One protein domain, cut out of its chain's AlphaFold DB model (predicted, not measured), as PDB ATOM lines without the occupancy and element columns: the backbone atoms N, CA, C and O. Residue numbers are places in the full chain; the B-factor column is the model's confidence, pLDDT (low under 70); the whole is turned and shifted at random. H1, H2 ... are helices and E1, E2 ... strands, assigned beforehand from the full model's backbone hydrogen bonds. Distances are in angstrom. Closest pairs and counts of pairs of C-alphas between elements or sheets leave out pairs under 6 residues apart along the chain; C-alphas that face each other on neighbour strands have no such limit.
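What this domain is: This is residues 26 to 129 of the 131 residues of an uncharacterized protein of bacterium (UniProt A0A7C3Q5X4). A five-stranded antiparallel sheet, curled like part of a barrel, has H2 packed across E3 and the short H1 beside its E1 edge; long loops join the strands E1, E2 and E3. The sheet's order is E1 - E2 - E3 - E4 - E5, and E3 is the element nearest to the mean of the C-alphas. The printed part has 104 residues, with two named helices and five named strands in the order H1 E1 E2 E3 H2 E4 E5. The class is mixed, helices and strands, though under half of the residues, 45, are in named elements. The whole is compact and rounded, with a radius of gyration of the C-alphas of 12.7 A and spans of 34 by 33 by 21 A.

Where its parts are: Start in the sheet with E4, residues 104 to 111, the longest strand at 21.9 A; find C-alpha 104 at (-26.606, -45.575, 31.225). E5, residues 121 to 127, runs 19.6 A and ends at C-alpha 127, (-26.079, -48.944, 34.164). E3 is residues 74 to 78 and E2 residues 53 to 57, each 12.9 A long, and E1 is residues 34 to 36, 6.8 A. H2, residues 88 to 98, runs 15.7 A. H1, residues 26 to 31, begins at C-alpha 26, (-38.473, -52.526, 41.054), and is 8.7 A long.

How they stand to each other: Look first at the hairpin E4 and E5, where N 107 and O 124 are 2.8 A apart. E3 and E4 are antiparallel, with N 77 and O 108 at 2.8 A. E1 E2 E3 form a meander, each strand the antiparallel neighbour of the one before. Its pairing is staggered: E2 pairs with E3 over its residues 53 to 55, with N 55 and O 74 within hydrogen-bond range at 2.8 A, and with E1 over its residues 55 to 57, with N 35 and O 56 within hydrogen-bond range at 2.9 A. The sheet is strongly twisted, and its edge strands E1 and E5 are apart. H2 is on the sheet at a height of 7.6 A, over E3 and across the strands at 73 degrees on the local plane; the closest C-alphas of the two are those of Val 78 and Ile 92, 5.7 A. H1 is on the sheet at a height of 5.3 A, over none of the strands; its C-alpha 29 comes within 5.9 A of C-alpha 35 in E1. H1 and H2 are close but not clearly touching, with C-alphas 28 and 96 at 7.7 A. In H1 and H2 every O i to N i+4 pair is within hydrogen-bond range.

The domain as a whole: The two C-alphas farthest apart, those of Ala 46 and Gly 102, are 35.8 A apart. The printed part has no cut. The links E1 to E2 and E2 to E3 are long, 16 residues each. The mean pLDDT of the printed part is 84.4; look for values under 70 at residues 69 to 71, 82 to 87 and 118.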
ATOM      1  N   GLN A  26     -39.046 -51.958  39.839       90.88
ATOM      2  CA  GLN A  26     -38.473 -52.526  41.054       90.88
ATOM      3  C   GLN A  26     -37.331 -53.502  40.737       90.88
ATOM      4  O   GLN A  26     -36.260 -53.397  41.331       90.88
ATOM      5  N   ASP A  27     -37.510 -54.397  39.761       90.12
ATOM      6  CA  ASP A  27     -36.466 -55.351  39.364       90.12
ATOM      7  C   ASP A  27     -35.226 -54.646  38.808       90.12
ATOM      8  O   ASP A  27     -34.088 -55.050  39.068       90.12
ATOM      9  N   LYS A  28     -35.429 -53.577  38.029       90.50
ATOM     10  CA  LYS A  28     -34.334 -52.787  37.453       90.50
ATOM     11  C   LYS A  28     -33.538 -52.060  38.529       90.50
ATOM     12  O   LYS A  28     -32.309 -52.065  38.478       90.50
ATOM     13  N   LEU A  29     -34.222 -51.465  39.502       90.31
ATOM     14  CA  LEU A  29     -33.579 -50.794  40.629       90.31
ATOM     15  C   LEU A  29     -32.845 -51.791  41.528       90.31
ATOM     16  O   LEU A  29     -31.687 -51.547  41.874       90.31
ATOM     17  N   ALA A  30     -33.440 -52.952  41.807       89.81
ATOM     18  CA  ALA A  30     -32.812 -53.985  42.628       89.81
ATOM     19  C   ALA A  30     -31.481 -54.462  42.028       89.81
ATOM     20  O   ALA A  30     -30.497 -54.650  42.747       89.81
ATOM     21  N   ARG A  31     -31.403 -54.568  40.694       88.12
ATOM     22  CA  ARG A  31     -30.165 -54.914  39.969       88.12
ATOM     23  C   ARG A  31     -29.041 -53.897  40.127       88.12
ATOM     24  O   ARG A  31     -27.883 -54.255  39.933       88.12
ATOM     25  N   VAL A  32     -29.367 -52.656  40.466       87.69
ATOM     26  CA  VAL A  32     -28.385 -51.614  40.783       87.69
ATOM     27  C   VAL A  32     -28.321 -51.311  42.282       87.69
ATOM     28  O   VAL A  32     -27.773 -50.292  42.692       87.69
ATOM     29  N   GLY A  33     -28.845 -52.209  43.120       88.75
ATOM     30  CA  GLY A  33     -28.776 -52.091  44.574       88.75
ATOM     31  C   GLY A  33     -29.682 -51.007  45.152       88.75
ATOM     32  O   GLY A  33     -29.355 -50.450  46.198       88.75
ATOM     33  N   LEU A  34     -30.793 -50.693  44.484       90.50
ATOM     34  CA  LEU A  34     -31.805 -49.750  44.954       90.50
ATOM     35  C   LEU A  34     -33.166 -50.426  45.092       90.50
ATOM     36  O   LEU A  34     -33.506 -51.345  44.357       90.50
ATOM     37  N   GLU A  35     -33.967 -49.927  46.014       92.00
ATOM     38  CA  GLU A  35     -35.333 -50.378  46.252       92.00
ATOM     39  C   GLU A  35     -36.240 -49.159  46.352       92.00
ATOM     40  O   GLU A  35     -35.892 -48.213  47.062       92.00
ATOM     41  N   LEU A  36     -37.371 -49.167  45.635       92.56
ATOM     42  CA  LEU A  36     -38.384 -48.121  45.769       92.56
ATOM     43  C   LEU A  36     -39.017 -48.183  47.148       92.56
ATOM     44  O   LEU A  36     -39.332 -49.261  47.650       92.56
ATOM     45  N   VAL A  37     -39.244 -47.009  47.720       91.94
ATOM     46  CA  VAL A  37     -39.896 -46.855  49.014       91.94
ATOM     47  C   VAL A  37     -41.029 -45.847  48.873       91.94
ATOM     48  O   VAL A  37     -40.903 -44.846  48.168       91.94
ATOM     49  N   GLY A  38     -42.146 -46.104  49.554       90.81
ATOM     50  CA  GLY A  38     -43.267 -45.170  49.579       90.81
ATOM     51  C   GLY A  38     -42.892 -43.844  50.248       90.81
ATOM     52  O   GLY A  38     -42.133 -43.799  51.215       90.81
ATOM     53  N   GLU A  39     -43.476 -42.747  49.773       91.56
ATOM     54  CA  GLU A  39     -43.208 -41.403  50.301       91.56
ATOM     55  C   GLU A  39     -43.541 -41.250  51.789       91.56
ATOM     56  O   GLU A  39     -42.873 -40.501  52.502       91.56
ATOM     57  N   GLU A  40     -44.544 -41.979  52.279       90.25
ATOM     58  CA  GLU A  40     -44.927 -41.964  53.694       90.25
ATOM     59  C   GLU A  40     -43.887 -42.656  54.576       90.25
ATOM     60  O   GLU A  40     -43.499 -42.114  55.612       90.25
ATOM     61  N   GLU A  41     -43.371 -43.805  54.135       90.38
ATOM     62  CA  GLU A  41     -42.291 -44.529  54.814       90.38
ATOM     63  C   GLU A  41     -41.005 -43.694  54.831       90.38
ATOM     64  O   GLU A  41     -40.345 -43.568  55.866       90.38
ATOM     65  N   ALA A  42     -40.711 -43.022  53.716       88.00
ATOM     66  CA  ALA A  42     -39.617 -42.068  53.615       88.00
ATOM     67  C   ALA A  42     -39.907 -40.728  54.323       88.00
ATOM     68  O   ALA A  42     -39.077 -39.828  54.267       88.00
ATOM     69  N   ARG A  43     -41.046 -40.546  55.005       89.94
ATOM     70  CA  ARG A  43     -41.395 -39.301  55.722       89.94
ATOM     71  C   ARG A  43     -41.317 -38.037  54.851       89.94
ATOM     72  O   ARG A  43     -40.961 -36.964  55.337       89.94
ATOM     73  N   VAL A  44     -41.649 -38.149  53.565       89.12
ATOM     74  CA  VAL A  44     -41.705 -36.999  52.656       89.12
ATOM     75  C   VAL A  44     -42.953 -36.166  52.988       89.12
ATOM     76  O   VAL A  44     -44.074 -36.698  53.000       89.12
ATOM     77  N   PRO A  45     -42.800 -34.861  53.278       90.06
ATOM     78  CA  PRO A  45     -43.922 -34.004  53.625       90.06
ATOM     79  C   PRO A  45     -44.825 -33.788  52.406       90.06
ATOM     80  O   PRO A  45     -44.349 -33.708  51.276       90.06
ATOM     81  N   ALA A  46     -46.133 -33.645  52.642       89.75
ATOM     82  CA  ALA A  46     -47.149 -33.531  51.591       89.75
ATOM     83  C   ALA A  46     -46.830 -32.518  50.466       89.75
ATOM     84  O   ALA A  46     -47.068 -32.862  49.311       89.75
ATOM     85  N   PRO A  47     -46.251 -31.325  50.731       89.12
ATOM     86  CA  PRO A  47     -45.911 -30.368  49.671       89.12
ATOM     87  C   PRO A  47     -44.824 -30.841  48.695       89.12
ATOM     88  O   PRO A  47     -44.673 -30.259  47.624       89.12
ATOM     89  N   GLU A  48     -44.042 -31.854  49.067       87.44
ATOM     90  CA  GLU A  48     -42.913 -32.363  48.277       87.44
ATOM     91  C   GLU A  48     -43.198 -33.722  47.634       87.44
ATOM     92  O   GLU A  48     -42.372 -34.232  46.873       87.44
ATOM     93  N   ARG A  49     -44.376 -34.286  47.921       87.88
ATOM     94  CA  ARG A  49     -44.836 -35.551  47.358       87.88
ATOM     95  C   ARG A  49     -44.972 -35.473  45.838       87.88
ATOM     96  O   ARG A  49     -45.365 -34.442  45.286       87.88
ATOM     97  N   GLY A  50     -44.610 -36.550  45.156       87.06
ATOM     98  CA  GLY A  50     -44.627 -36.681  43.706       87.06
ATOM     99  C   GLY A  50     -43.550 -35.870  42.983       87.06
ATOM    100  O   GLY A  50     -43.622 -35.732  41.762       87.06
ATOM    101  N   ARG A  51     -42.556 -35.297  43.677       87.94
ATOM    102  CA  ARG A  51     -41.468 -34.528  43.032       87.94
ATOM    103  C   ARG A  51     -40.222 -35.353  42.744       87.94
ATOM    104  O   ARG A  51     -39.502 -35.069  41.789       87.94
ATOM    105  N   LEU A  52     -39.950 -36.328  43.599       89.56
ATOM    106  CA  LEU A  52     -38.791 -37.212  43.563       89.56
ATOM    107  C   LEU A  52     -39.257 -38.604  43.963       89.56
ATOM    108  O   LEU A  52     -40.273 -38.739  44.633       89.56
ATOM    109  N   VAL A  53     -38.482 -39.618  43.606       91.50
ATOM    110  CA  VAL A  53     -38.779 -40.995  43.996       91.50
ATOM    111  C   VAL A  53     -37.914 -41.370  45.197       91.50
ATOM    112  O   VAL A  53     -36.684 -41.300  45.091       91.50
ATOM    113  N   PRO A  54     -38.499 -41.731  46.349       92.69
ATOM    114  CA  PRO A  54     -37.732 -42.251  47.467       92.69
ATOM    115  C   PRO A  54     -37.215 -43.655  47.154       92.69
ATOM    116  O   PRO A  54     -37.965 -44.548  46.764       92.69
ATOM    117  N   CYS A  55     -35.922 -43.854  47.372       92.31
ATOM    118  CA  CYS A  55     -35.268 -45.147  47.264       92.31
ATOM    119  C   CYS A  55     -34.471 -45.441  48.534       92.31
ATOM    120  O   CYS A  55     -33.983 -44.525  49.196       92.31
ATOM    121  N   ARG A  56     -34.241 -46.717  48.831       89.94
ATOM    122  CA  ARG A  56     -33.215 -47.151  49.788       89.94
ATOM    123  C   ARG A  56     -32.137 -47.962  49.085       89.94
ATOM    124  O   ARG A  56     -32.406 -48.627  48.088       89.94
ATOM    125  N   THR A  57     -30.913 -47.910  49.599       87.88
ATOM    126  CA  THR A  57     -29.825 -48.768  49.112       87.88
ATOM    127  C   THR A  57     -29.945 -50.162  49.713       87.88
ATOM    128  O   THR A  57     -30.077 -50.294  50.930       87.88
ATOM    129  N   ILE A  58     -29.846 -51.200  48.887       86.81
ATOM    130  CA  ILE A  58     -29.841 -52.595  49.332       86.81
ATOM    131  C   ILE A  58     -28.441 -52.932  49.858       86.81
ATOM    132  O   ILE A  58     -27.456 -52.898  49.115       86.81
ATOM    133  N   SER A  59     -28.347 -53.263  51.146       81.38
ATOM    134  CA  SER A  59     -27.085 -53.694  51.756       81.38
ATOM    135  C   SER A  59     -26.583 -54.993  51.118       81.38
ATOM    136  O   SER A  59     -27.358 -55.920  50.890       81.38
ATOM    137  N   GLY A  60     -25.285 -55.062  50.818       78.88
ATOM    138  CA  GLY A  60     -24.663 -56.249  50.222       78.88
ATOM    139  C   GLY A  60     -24.937 -56.456  48.728       78.88
ATOM    140  O   GLY A  60     -24.590 -57.510  48.198       78.88
ATOM    141  N   ALA A  61     -25.523 -55.479  48.026       81.06
ATOM    142  CA  ALA A  61     -25.637 -55.543  46.570       81.06
ATOM    143  C   ALA A  61     -24.243 -55.680  45.930       81.06
ATOM    144  O   ALA A  61     -23.323 -54.939  46.268       81.06
ATOM    145  N   ALA A  62     -24.085 -56.615  44.985       72.56
ATOM    146  CA  ALA A  62     -22.788 -56.906  44.364       72.56
ATOM    147  C   ALA A  62     -22.207 -55.704  43.594       72.56
ATOM    148  O   ALA A  62     -20.992 -55.518  43.529       72.56
ATOM    149  N   HIS A  63     -23.082 -54.876  43.017       71.19
ATOM    150  CA  HIS A  63     -22.724 -53.686  42.250       71.19
ATOM    151  C   HIS A  63     -23.691 -52.541  42.574       71.19
ATOM    152  O   HIS A  63     -24.594 -52.261  41.783       71.19
ATOM    153  N   PRO A  64     -23.554 -51.902  43.747       74.75
ATOM    154  CA  PRO A  64     -24.455 -50.833  44.132       74.75
ATOM    155  C   PRO A  64     -24.181 -49.605  43.258       74.75
ATOM    156  O   PRO A  64     -23.039 -49.167  43.120       74.75
ATOM    157  N   ALA A  65     -25.234 -49.047  42.663       78.56
ATOM    158  CA  ALA A  65     -25.160 -47.792  41.920       78.56
ATOM    159  C   ALA A  65     -24.798 -46.607  42.818       78.56
ATOM    160  O   ALA A  65     -24.175 -45.652  42.365       78.56
ATOM    161  N   LEU A  66     -25.229 -46.660  44.079       80.00
ATOM    162  CA  LEU A  66     -25.051 -45.603  45.062       80.00
ATOM    163  C   LEU A  66     -24.383 -46.181  46.312       80.00
ATOM    164  O   LEU A  66     -24.705 -47.307  46.699       80.00
ATOM    165  N   PRO A  67     -23.474 -45.436  46.966       74.75
ATOM    166  CA  PRO A  67     -22.890 -45.879  48.222       74.75
ATOM    167  C   PRO A  67     -23.990 -46.075  49.269       74.75
ATOM    168  O   PRO A  67     -24.958 -45.315  49.319       74.75
ATOM    169  N   HIS A  68     -23.822 -47.085  50.123       73.06
ATOM    170  CA  HIS A  68     -24.722 -47.299  51.250       73.06
ATOM    171  C   HIS A  68     -24.774 -46.039  52.122       73.06
ATOM    172  O   HIS A  68     -23.729 -45.472  52.452       73.06
ATOM    173  N   HIS A  69     -25.978 -45.607  52.501       69.19
ATOM    174  CA  HIS A  69     -26.160 -44.332  53.188       69.19
ATOM    175  C   HIS A  69     -26.879 -44.500  54.541       69.19
ATOM    176  O   HIS A  69     -27.937 -45.128  54.595       69.19
ATOM    177  N   PRO A  70     -26.368 -43.902  55.640       64.56
ATOM    178  CA  PRO A  70     -26.925 -44.076  56.989       64.56
ATOM    179  C   PRO A  70     -28.333 -43.488  57.171       64.56
ATOM    180  O   PRO A  70     -29.045 -43.898  58.079       64.56
ATOM    181  N   ALA A  71     -28.759 -42.567  56.297       64.44
ATOM    182  CA  ALA A  71     -30.110 -41.981  56.323       64.44
ATOM    183  C   ALA A  71     -31.241 -42.980  56.046       64.44
ATOM    184  O   ALA A  71     -32.412 -42.606  56.145       64.44
ATOM    185  N   GLY A  72     -30.911 -44.201  55.615       70.12
ATOM    186  CA  GLY A  72     -31.868 -45.221  55.192       70.12
ATOM    187  C   GLY A  72     -32.506 -44.936  53.829       70.12
ATOM    188  O   GLY A  72     -32.696 -45.867  53.054       70.12
ATOM    189  N   TYR A  73     -32.768 -43.664  53.500       84.75
ATOM    190  CA  TYR A  73     -33.467 -43.251  52.281       84.75
ATOM    191  C   TYR A  73     -32.737 -42.144  51.511       84.75
ATOM    192  O   TYR A  73     -32.144 -41.222  52.081       84.75
ATOM    193  N   LEU A  74     -32.847 -42.224  50.190       89.31
ATOM    194  CA  LEU A  74     -32.341 -41.300  49.187       89.31
ATOM    195  C   LEU A  74     -33.518 -40.803  48.347       89.31
ATOM    196  O   LEU A  74     -34.406 -41.577  48.007       89.31
ATOM    197  N   LEU A  75     -33.526 -39.521  47.993       90.38
ATOM    198  CA  LEU A  75     -34.506 -38.974  47.056       90.38
ATOM    199  C   LEU A  75     -33.858 -38.893  45.677       90.38
ATOM    200  O   LEU A  75     -32.845 -38.207  45.507       90.38
ATOM    201  N   VAL A  76     -34.429 -39.614  44.717       90.69
ATOM    202  CA  VAL A  76     -33.844 -39.866  43.399       90.69
ATOM    203  C   VAL A  76     -34.640 -39.160  42.308       90.69
ATOM    204  O   VAL A  76     -35.869 -39.082  42.340       90.69
ATOM    205  N   LYS A  77     -33.909 -38.675  41.311       91.12
ATOM    206  CA  LYS A  77     -34.413 -38.130  40.056       91.12
ATOM    207  C   LYS A  77     -33.592 -38.681  38.898       91.12
ATOM    208  O   LYS A  77     -32.388 -38.861  39.042       91.12
ATOM    209  N   VAL A  78     -34.217 -38.889  37.744       89.88
ATOM    210  CA  VAL A  78     -33.509 -39.215  36.498       89.88
ATOM    211  C   VAL A  78     -33.287 -37.923  35.712       89.88
ATOM    212  O   VAL A  78     -34.246 -37.224  35.381       89.88
ATOM    213  N   LEU A  79     -32.030 -37.585  35.429       87.62
ATOM    214  CA  LEU A  79     -31.691 -36.437  34.591       87.62
ATOM    215  C   LEU A  79     -31.951 -36.763  33.117       87.62
ATOM    216  O   LEU A  79     -31.685 -37.868  32.651       87.62
ATOM    217  N   GLY A  80     -32.506 -35.795  32.383       80.56
ATOM    218  CA  GLY A  80     -32.889 -35.980  30.979       80.56
ATOM    219  C   GLY A  80     -34.172 -36.795  30.760       80.56
ATOM    220  O   GLY A  80     -34.472 -37.141  29.619       80.56
ATOM    221  N   ALA A  81     -34.937 -37.093  31.817       76.25
ATOM    222  CA  ALA A  81     -36.250 -37.726  31.692       76.25
ATOM    223  C   ALA A  81     -37.239 -36.849  30.882       76.25
ATOM    224  O   ALA A  81     -37.163 -35.613  30.948       76.25
ATOM    225  N   PRO A  82     -38.193 -37.453  30.139       63.38
ATOM    226  CA  PRO A  82     -39.277 -36.715  29.487       63.38
ATOM    227  C   PRO A  82     -40.031 -35.862  30.519       63.38
ATOM    228  O   PRO A  82     -40.451 -36.372  31.548       63.38
ATOM    229  N   GLY A  83     -40.174 -34.554  30.283       56.84
ATOM    230  CA  GLY A  83     -40.710 -33.608  31.281       56.84
ATOM    231  C   GLY A  83     -39.645 -32.790  32.029       56.84
ATOM    232  O   GLY A  83     -39.989 -31.909  32.820       56.84
ATOM    233  N   GLY A  84     -38.360 -33.020  31.737       58.94
ATOM    234  CA  GLY A  84     -37.245 -32.206  32.218       58.94
ATOM    235  C   GLY A  84     -37.107 -32.213  33.739       58.94
ATOM    236  O   GLY A  84     -37.570 -33.118  34.434       58.94
ATOM    237  N   ASP A  85     -36.491 -31.162  34.285       59.47
ATOM    238  CA  ASP A  85     -36.274 -31.052  35.726       59.47
ATOM    239  C   ASP A  85     -37.571 -30.926  36.561       59.47
ATOM    240  O   ASP A  85     -37.505 -30.982  37.790       59.47
ATOM    241  N   GLY A  86     -38.737 -30.786  35.925       58.59
ATOM    242  CA  GLY A  86     -40.037 -30.625  36.582       58.59
ATOM    243  C   GLY A  86     -40.980 -31.828  36.483       58.59
ATOM    244  O   GLY A  86     -42.088 -31.738  37.001       58.59
ATOM    245  N   GLY A  87     -40.582 -32.932  35.839       67.94
ATOM    246  CA  GLY A  87     -41.492 -34.036  35.488       67.94
ATOM    247  C   GLY A  87     -42.101 -34.828  36.660       67.94
ATOM    248  O   GLY A  87     -43.042 -35.596  36.458       67.94
ATOM    249  N   GLY A  88     -41.601 -34.633  37.883       84.50
ATOM    250  CA  GLY A  88     -42.089 -35.317  39.081       84.50
ATOM    251  C   GLY A  88     -41.888 -36.838  39.056       84.50
ATOM    252  O   GLY A  88     -41.208 -37.390  38.193       84.50
ATOM    253  N   GLU A  89     -42.492 -37.526  40.021       87.88
ATOM    254  CA  GLU A  89     -42.421 -38.976  40.224       87.88
ATOM    255  C   GLU A  89     -42.835 -39.747  38.973       87.88
ATOM    256  O   GLU A  89     -42.119 -40.648  38.546       87.88
ATOM    257  N   LYS A  90     -43.946 -39.361  38.337       88.69
ATOM    258  CA  LYS A  90     -44.449 -40.050  37.145       88.69
ATOM    259  C   LYS A  90     -43.412 -40.078  36.019       88.69
ATOM    260  O   LYS A  90     -43.158 -41.144  35.469       88.69
ATOM    261  N   ALA A  91     -42.774 -38.947  35.712       88.56
ATOM    262  CA  ALA A  91     -41.731 -38.891  34.687       88.56
ATOM    263  C   ALA A  91     -40.495 -39.720  35.063       88.56
ATOM    264  O   ALA A  91     -39.874 -40.342  34.202       88.56
ATOM    265  N   ILE A  92     -40.136 -39.738  36.352       89.69
ATOM    266  CA  ILE A  92     -39.020 -40.546  36.854       89.69
ATOM    267  C   ILE A  92     -39.334 -42.036  36.672       89.69
ATOM    268  O   ILE A  92     -38.505 -42.773  36.138       89.69
ATOM    269  N   LEU A  93     -40.534 -42.475  37.058       90.00
ATOM    270  CA  LEU A  93     -40.975 -43.860  36.904       90.00
ATOM    271  C   LEU A  93     -41.085 -44.259  35.428       90.00
ATOM    272  O   LEU A  93     -40.612 -45.330  35.069       90.00
ATOM    273  N   GLU A  94     -41.613 -43.397  34.558       89.75
ATOM    274  CA  GLU A  94     -41.648 -43.632  33.107       89.75
ATOM    275  C   GLU A  94     -40.239 -43.756  32.508       89.75
ATOM    276  O   GLU A  94     -39.986 -44.641  31.686       89.75
ATOM    277  N   ALA A  95     -39.287 -42.925  32.946       90.00
ATOM    278  CA  ALA A  95     -37.897 -43.031  32.514       90.00
ATOM    279  C   ALA A  95     -37.276 -44.373  32.937       90.00
ATOM    280  O   ALA A  95     -36.658 -45.047  32.109       90.00
ATOM    281  N   LEU A  96     -37.495 -44.805  34.183       90.12
ATOM    282  CA  LEU A  96     -37.035 -46.108  34.681       90.12
ATOM    283  C   LEU A  96     -37.742 -47.287  33.987       90.12
ATOM    284  O   LEU A  96     -37.116 -48.307  33.681       90.12
ATOM    285  N   GLU A  97     -39.027 -47.148  33.672       91.44
ATOM    286  CA  GLU A  97     -39.799 -48.140  32.919       91.44
ATOM    287  C   GLU A  97     -39.269 -48.273  31.483       91.44
ATOM    288  O   GLU A  97     -39.103 -49.379  30.968       91.44
ATOM    289  N   SER A  98     -38.869 -47.165  30.858       89.94
ATOM    290  CA  SER A  98     -38.260 -47.173  29.523       89.94
ATOM    291  C   SER A  98     -36.792 -47.632  29.501       89.94
ATOM    292  O   SER A  98     -36.251 -47.899  28.424       89.94
ATOM    293  N   TRP A  99     -36.146 -47.746  30.669       90.44
ATOM    294  CA  TRP A  99     -34.721 -48.050  30.791       90.44
ATOM    295  C   TRP A  99     -34.366 -49.437  30.252       90.44
ATOM    296  O   TRP A  99     -34.866 -50.462  30.731       90.44
ATOM    297  N   ARG A 100     -33.464 -49.468  29.264       89.12
ATOM    298  CA  ARG A 100     -33.010 -50.697  28.602       89.12
ATOM    299  C   ARG A 100     -31.647 -51.167  29.128       89.12
ATOM    300  O   ARG A 100     -30.788 -50.337  29.423       89.12
ATOM    301  N   PRO A 101     -31.387 -52.485  29.192       88.50
ATOM    302  CA  PRO A 101     -30.061 -52.995  29.532       88.50
ATOM    303  C   PRO A 101     -28.970 -52.451  28.606       88.50
ATOM    304  O   PRO A 101     -29.179 -52.289  27.405       88.50
ATOM    305  N   GLY A 102     -27.800 -52.158  29.171       86.06
ATOM    306  CA  GLY A 102     -26.686 -51.543  28.446       86.06
ATOM    307  C   GLY A 102     -26.768 -50.016  28.317       86.06
ATOM    308  O   GLY A 102     -25.728 -49.397  28.087       86.06
ATOM    309  N   GLN A 103     -27.936 -49.403  28.535       88.94
ATOM    310  CA  GLN A 103     -28.092 -47.951  28.617       88.94
ATOM    311  C   GLN A 103     -27.642 -47.440  29.992       88.94
ATOM    312  O   GLN A 103     -27.993 -48.020  31.025       88.94
ATOM    313  N   THR A 104     -26.899 -46.334  30.003       90.38
ATOM    314  CA  THR A 104     -26.606 -45.575  31.225       90.38
ATOM    315  C   THR A 104     -27.705 -44.540  31.456       90.38
ATOM    316  O   THR A 104     -28.084 -43.833  30.522       90.38
ATOM    317  N   LEU A 105     -28.209 -44.451  32.685       90.12
ATOM    318  CA  LEU A 105     -29.005 -43.325  33.163       90.12
ATOM    319  C   LEU A 105     -28.164 -42.487  34.118       90.12
ATOM    320  O   LEU A 105     -27.392 -43.031  34.903       90.12
ATOM    321  N   LEU A 106     -28.364 -41.176  34.079       91.06
ATOM    322  CA  LEU A 106     -27.785 -40.259  35.048       91.06
ATOM    323  C   LEU A 106     -28.830 -39.980  36.128       91.06
ATOM    324  O   LEU A 106     -29.901 -39.433  35.847       91.06
ATOM    325  N   LEU A 107     -28.539 -40.381  37.360       90.69
ATOM    326  CA  LEU A 107     -29.385 -40.092  38.508       90.69
ATOM    327  C   LEU A 107     -28.869 -38.860  39.230       90.69
ATOM    328  O   LEU A 107     -27.682 -38.768  39.522       90.69
ATOM    329  N   ARG A 108     -29.777 -37.959  39.597       90.88
ATOM    330  CA  ARG A 108     -29.517 -36.914  40.583       90.88
ATOM    331  C   ARG A 108     -30.154 -37.323  41.898       90.88
ATOM    332  O   ARG A 108     -31.352 -37.600  41.963       90.88
ATOM    333  N   VAL A 109     -29.339 -37.373  42.937       90.06
ATOM    334  CA  VAL A 109     -29.690 -37.960  44.225       90.06
ATOM    335  C   VAL A 109     -29.404 -36.955  45.325       90.06
ATOM    336  O   VAL A 109     -28.421 -36.221  45.268       90.06
ATOM    337  N   ARG A 110     -30.263 -36.922  46.340       89.06
ATOM    338  CA  ARG A 110     -29.955 -36.270  47.612       89.06
ATOM    339  C   ARG A 110     -30.294 -37.175  48.778       89.06
ATOM    340  O   ARG A 110     -31.136 -38.069  48.674       89.06
ATOM    341  N   ARG A 111     -29.699 -36.864  49.924       87.31
ATOM    342  CA  ARG A 111     -30.159 -37.386  51.214       87.31
ATOM    343  C   ARG A 111     -31.588 -36.925  51.446       87.31
ATOM    344  O   ARG A 111     -31.976 -35.850  50.988       87.31
ATOM    345  N   ASN A 112     -32.353 -37.724  52.170       86.12
ATOM    346  CA  ASN A 112     -33.647 -37.285  52.648       86.12
ATOM    347  C   ASN A 112     -33.465 -36.237  53.769       86.12
ATOM    348  O   ASN A 112     -33.090 -36.613  54.883       86.12
ATOM    349  N   PRO A 113     -33.731 -34.940  53.512       84.06
ATOM    350  CA  PRO A 113     -33.471 -33.888  54.494       84.06
ATOM    351  C   PRO A 113     -34.449 -33.923  55.676       84.06
ATOM    352  O   PRO A 113     -34.285 -33.186  56.642       84.06
ATOM    353  N   TYR A 114     -35.487 -34.760  55.597       83.81
ATOM    354  CA  TYR A 114     -36.511 -34.907  56.629       83.81
ATOM    355  C   TYR A 114     -36.168 -35.999  57.648       83.81
ATOM    356  O   TYR A 114     -36.829 -36.106  58.681       83.81
ATOM    357  N   THR A 115     -35.142 -36.814  57.375       78.81
ATOM    358  CA  THR A 115     -34.647 -37.845  58.301       78.81
ATOM    359  C   THR A 115     -33.226 -37.583  58.784       78.81
ATOM    360  O   THR A 115     -32.851 -38.090  59.839       78.81
ATOM    361  N   MET A 116     -32.442 -36.782  58.057       74.75
ATOM    362  CA  MET A 116     -31.099 -36.359  58.450       74.75
ATOM    363  C   MET A 116     -30.819 -34.923  58.005       74.75
ATOM    364  O   MET A 116     -31.280 -34.490  56.954       74.75
ATOM    365  N   GLU A 117     -30.008 -34.205  58.780       73.19
ATOM    366  CA  GLU A 117     -29.568 -32.854  58.435       73.19
ATOM    367  C   GLU A 117     -28.606 -32.871  57.229       73.19
ATOM    368  O   GLU A 117     -27.687 -33.693  57.146       73.19
ATOM    369  N   GLY A 118     -28.834 -31.956  56.280       67.69
ATOM    370  CA  GLY A 118     -28.027 -31.786  55.069       67.69
ATOM    371  C   GLY A 118     -28.800 -32.022  53.767       67.69
ATOM    372  O   GLY A 118     -29.503 -33.015  53.596       67.69
ATOM    373  N   THR A 119     -28.636 -31.103  52.814       71.50
ATOM    374  CA  THR A 119     -29.326 -31.079  51.508       71.50
ATOM    375  C   THR A 119     -28.346 -31.162  50.338       71.50
ATOM    376  O   THR A 119     -28.514 -30.509  49.307       71.50
ATOM    377  N   GLU A 120     -27.298 -31.966  50.490       81.56
ATOM    378  CA  GLU A 120     -26.327 -32.165  49.422       81.56
ATOM    379  C   GLU A 120     -26.930 -33.004  48.291       81.56
ATOM    380  O   GLU A 120     -27.493 -34.079  48.523       81.56
ATOM    381  N   TRP A 121     -26.794 -32.488  47.071       86.75
ATOM    382  CA  TRP A 121     -27.116 -33.193  45.841       86.75
ATOM    383  C   TRP A 121     -25.838 -33.730  45.213       86.75
ATOM    384  O   TRP A 121     -24.848 -33.007  45.124       86.75
ATOM    385  N   TRP A 122     -25.900 -34.948  44.696       88.31
ATOM    386  CA  TRP A 122     -24.856 -35.519  43.856       88.31
ATOM    387  C   TRP A 122     -25.469 -36.254  42.672       88.31
ATOM    388  O   TRP A 122     -26.674 -36.516  42.622       88.31
ATOM    389  N   GLU A 123     -24.621 -36.572  41.707       90.50
ATOM    390  CA  GLU A 123     -25.000 -37.290  40.503       90.50
ATOM    391  C   GLU A 123     -24.316 -38.654  40.463       90.50
ATOM    392  O   GLU A 123     -23.225 -38.833  41.009       90.50
ATOM    393  N   ALA A 124     -24.983 -39.629  39.856       87.69
ATOM    394  CA  ALA A 124     -24.471 -40.980  39.712       87.69
ATOM    395  C   ALA A 124     -24.895 -41.583  38.374       87.69
ATOM    396  O   ALA A 124     -26.083 -41.628  38.046       87.69
ATOM    397  N   ASP A 125     -23.919 -42.106  37.642       90.06
ATOM    398  CA  ASP A 125     -24.159 -42.912  36.454       90.06
ATOM    399  C   ASP A 125     -24.561 -44.329  36.859       90.06
ATOM    400  O   ASP A 125     -23.806 -45.054  37.513       90.06
ATOM    401  N   VAL A 126     -25.745 -44.756  36.429       89.75
ATOM    402  CA  VAL A 126     -26.262 -46.098  36.697       89.75
ATOM    403  C   VAL A 126     -26.465 -46.852  35.399       89.75
ATOM    404  O   VAL A 126     -27.043 -46.347  34.439       89.75
ATOM    405  N   LYS A 127     -25.988 -48.096  35.354       88.75
ATOM    406  CA  LYS A 127     -26.079 -48.944  34.164       88.75
ATOM    407  C   LYS A 127     -26.754 -50.259  34.504       88.75
ATOM    408  O   LYS A 127     -26.247 -51.026  35.321       88.75
ATOM    409  N   LEU A 128     -27.859 -50.545  33.820       86.25
ATOM    410  CA  LEU A 128     -28.561 -51.813  33.948       86.25
ATOM    411  C   LEU A 128     -27.746 -52.881  33.220       86.25
ATOM    412  O   LEU A 128     -27.648 -52.881  31.989       86.25
ATOM    413  N   ARG A 129     -27.113 -53.768  33.986       77.81
ATOM    414  CA  ARG A 129     -26.374 -54.906  33.435       77.81
ATOM    415  C   ARG A 129     -27.353 -56.030  33.090       77.81
ATOM    416  O   ARG A 129     -28.358 -56.236  33.779       77.81
TER     417      ARG A 129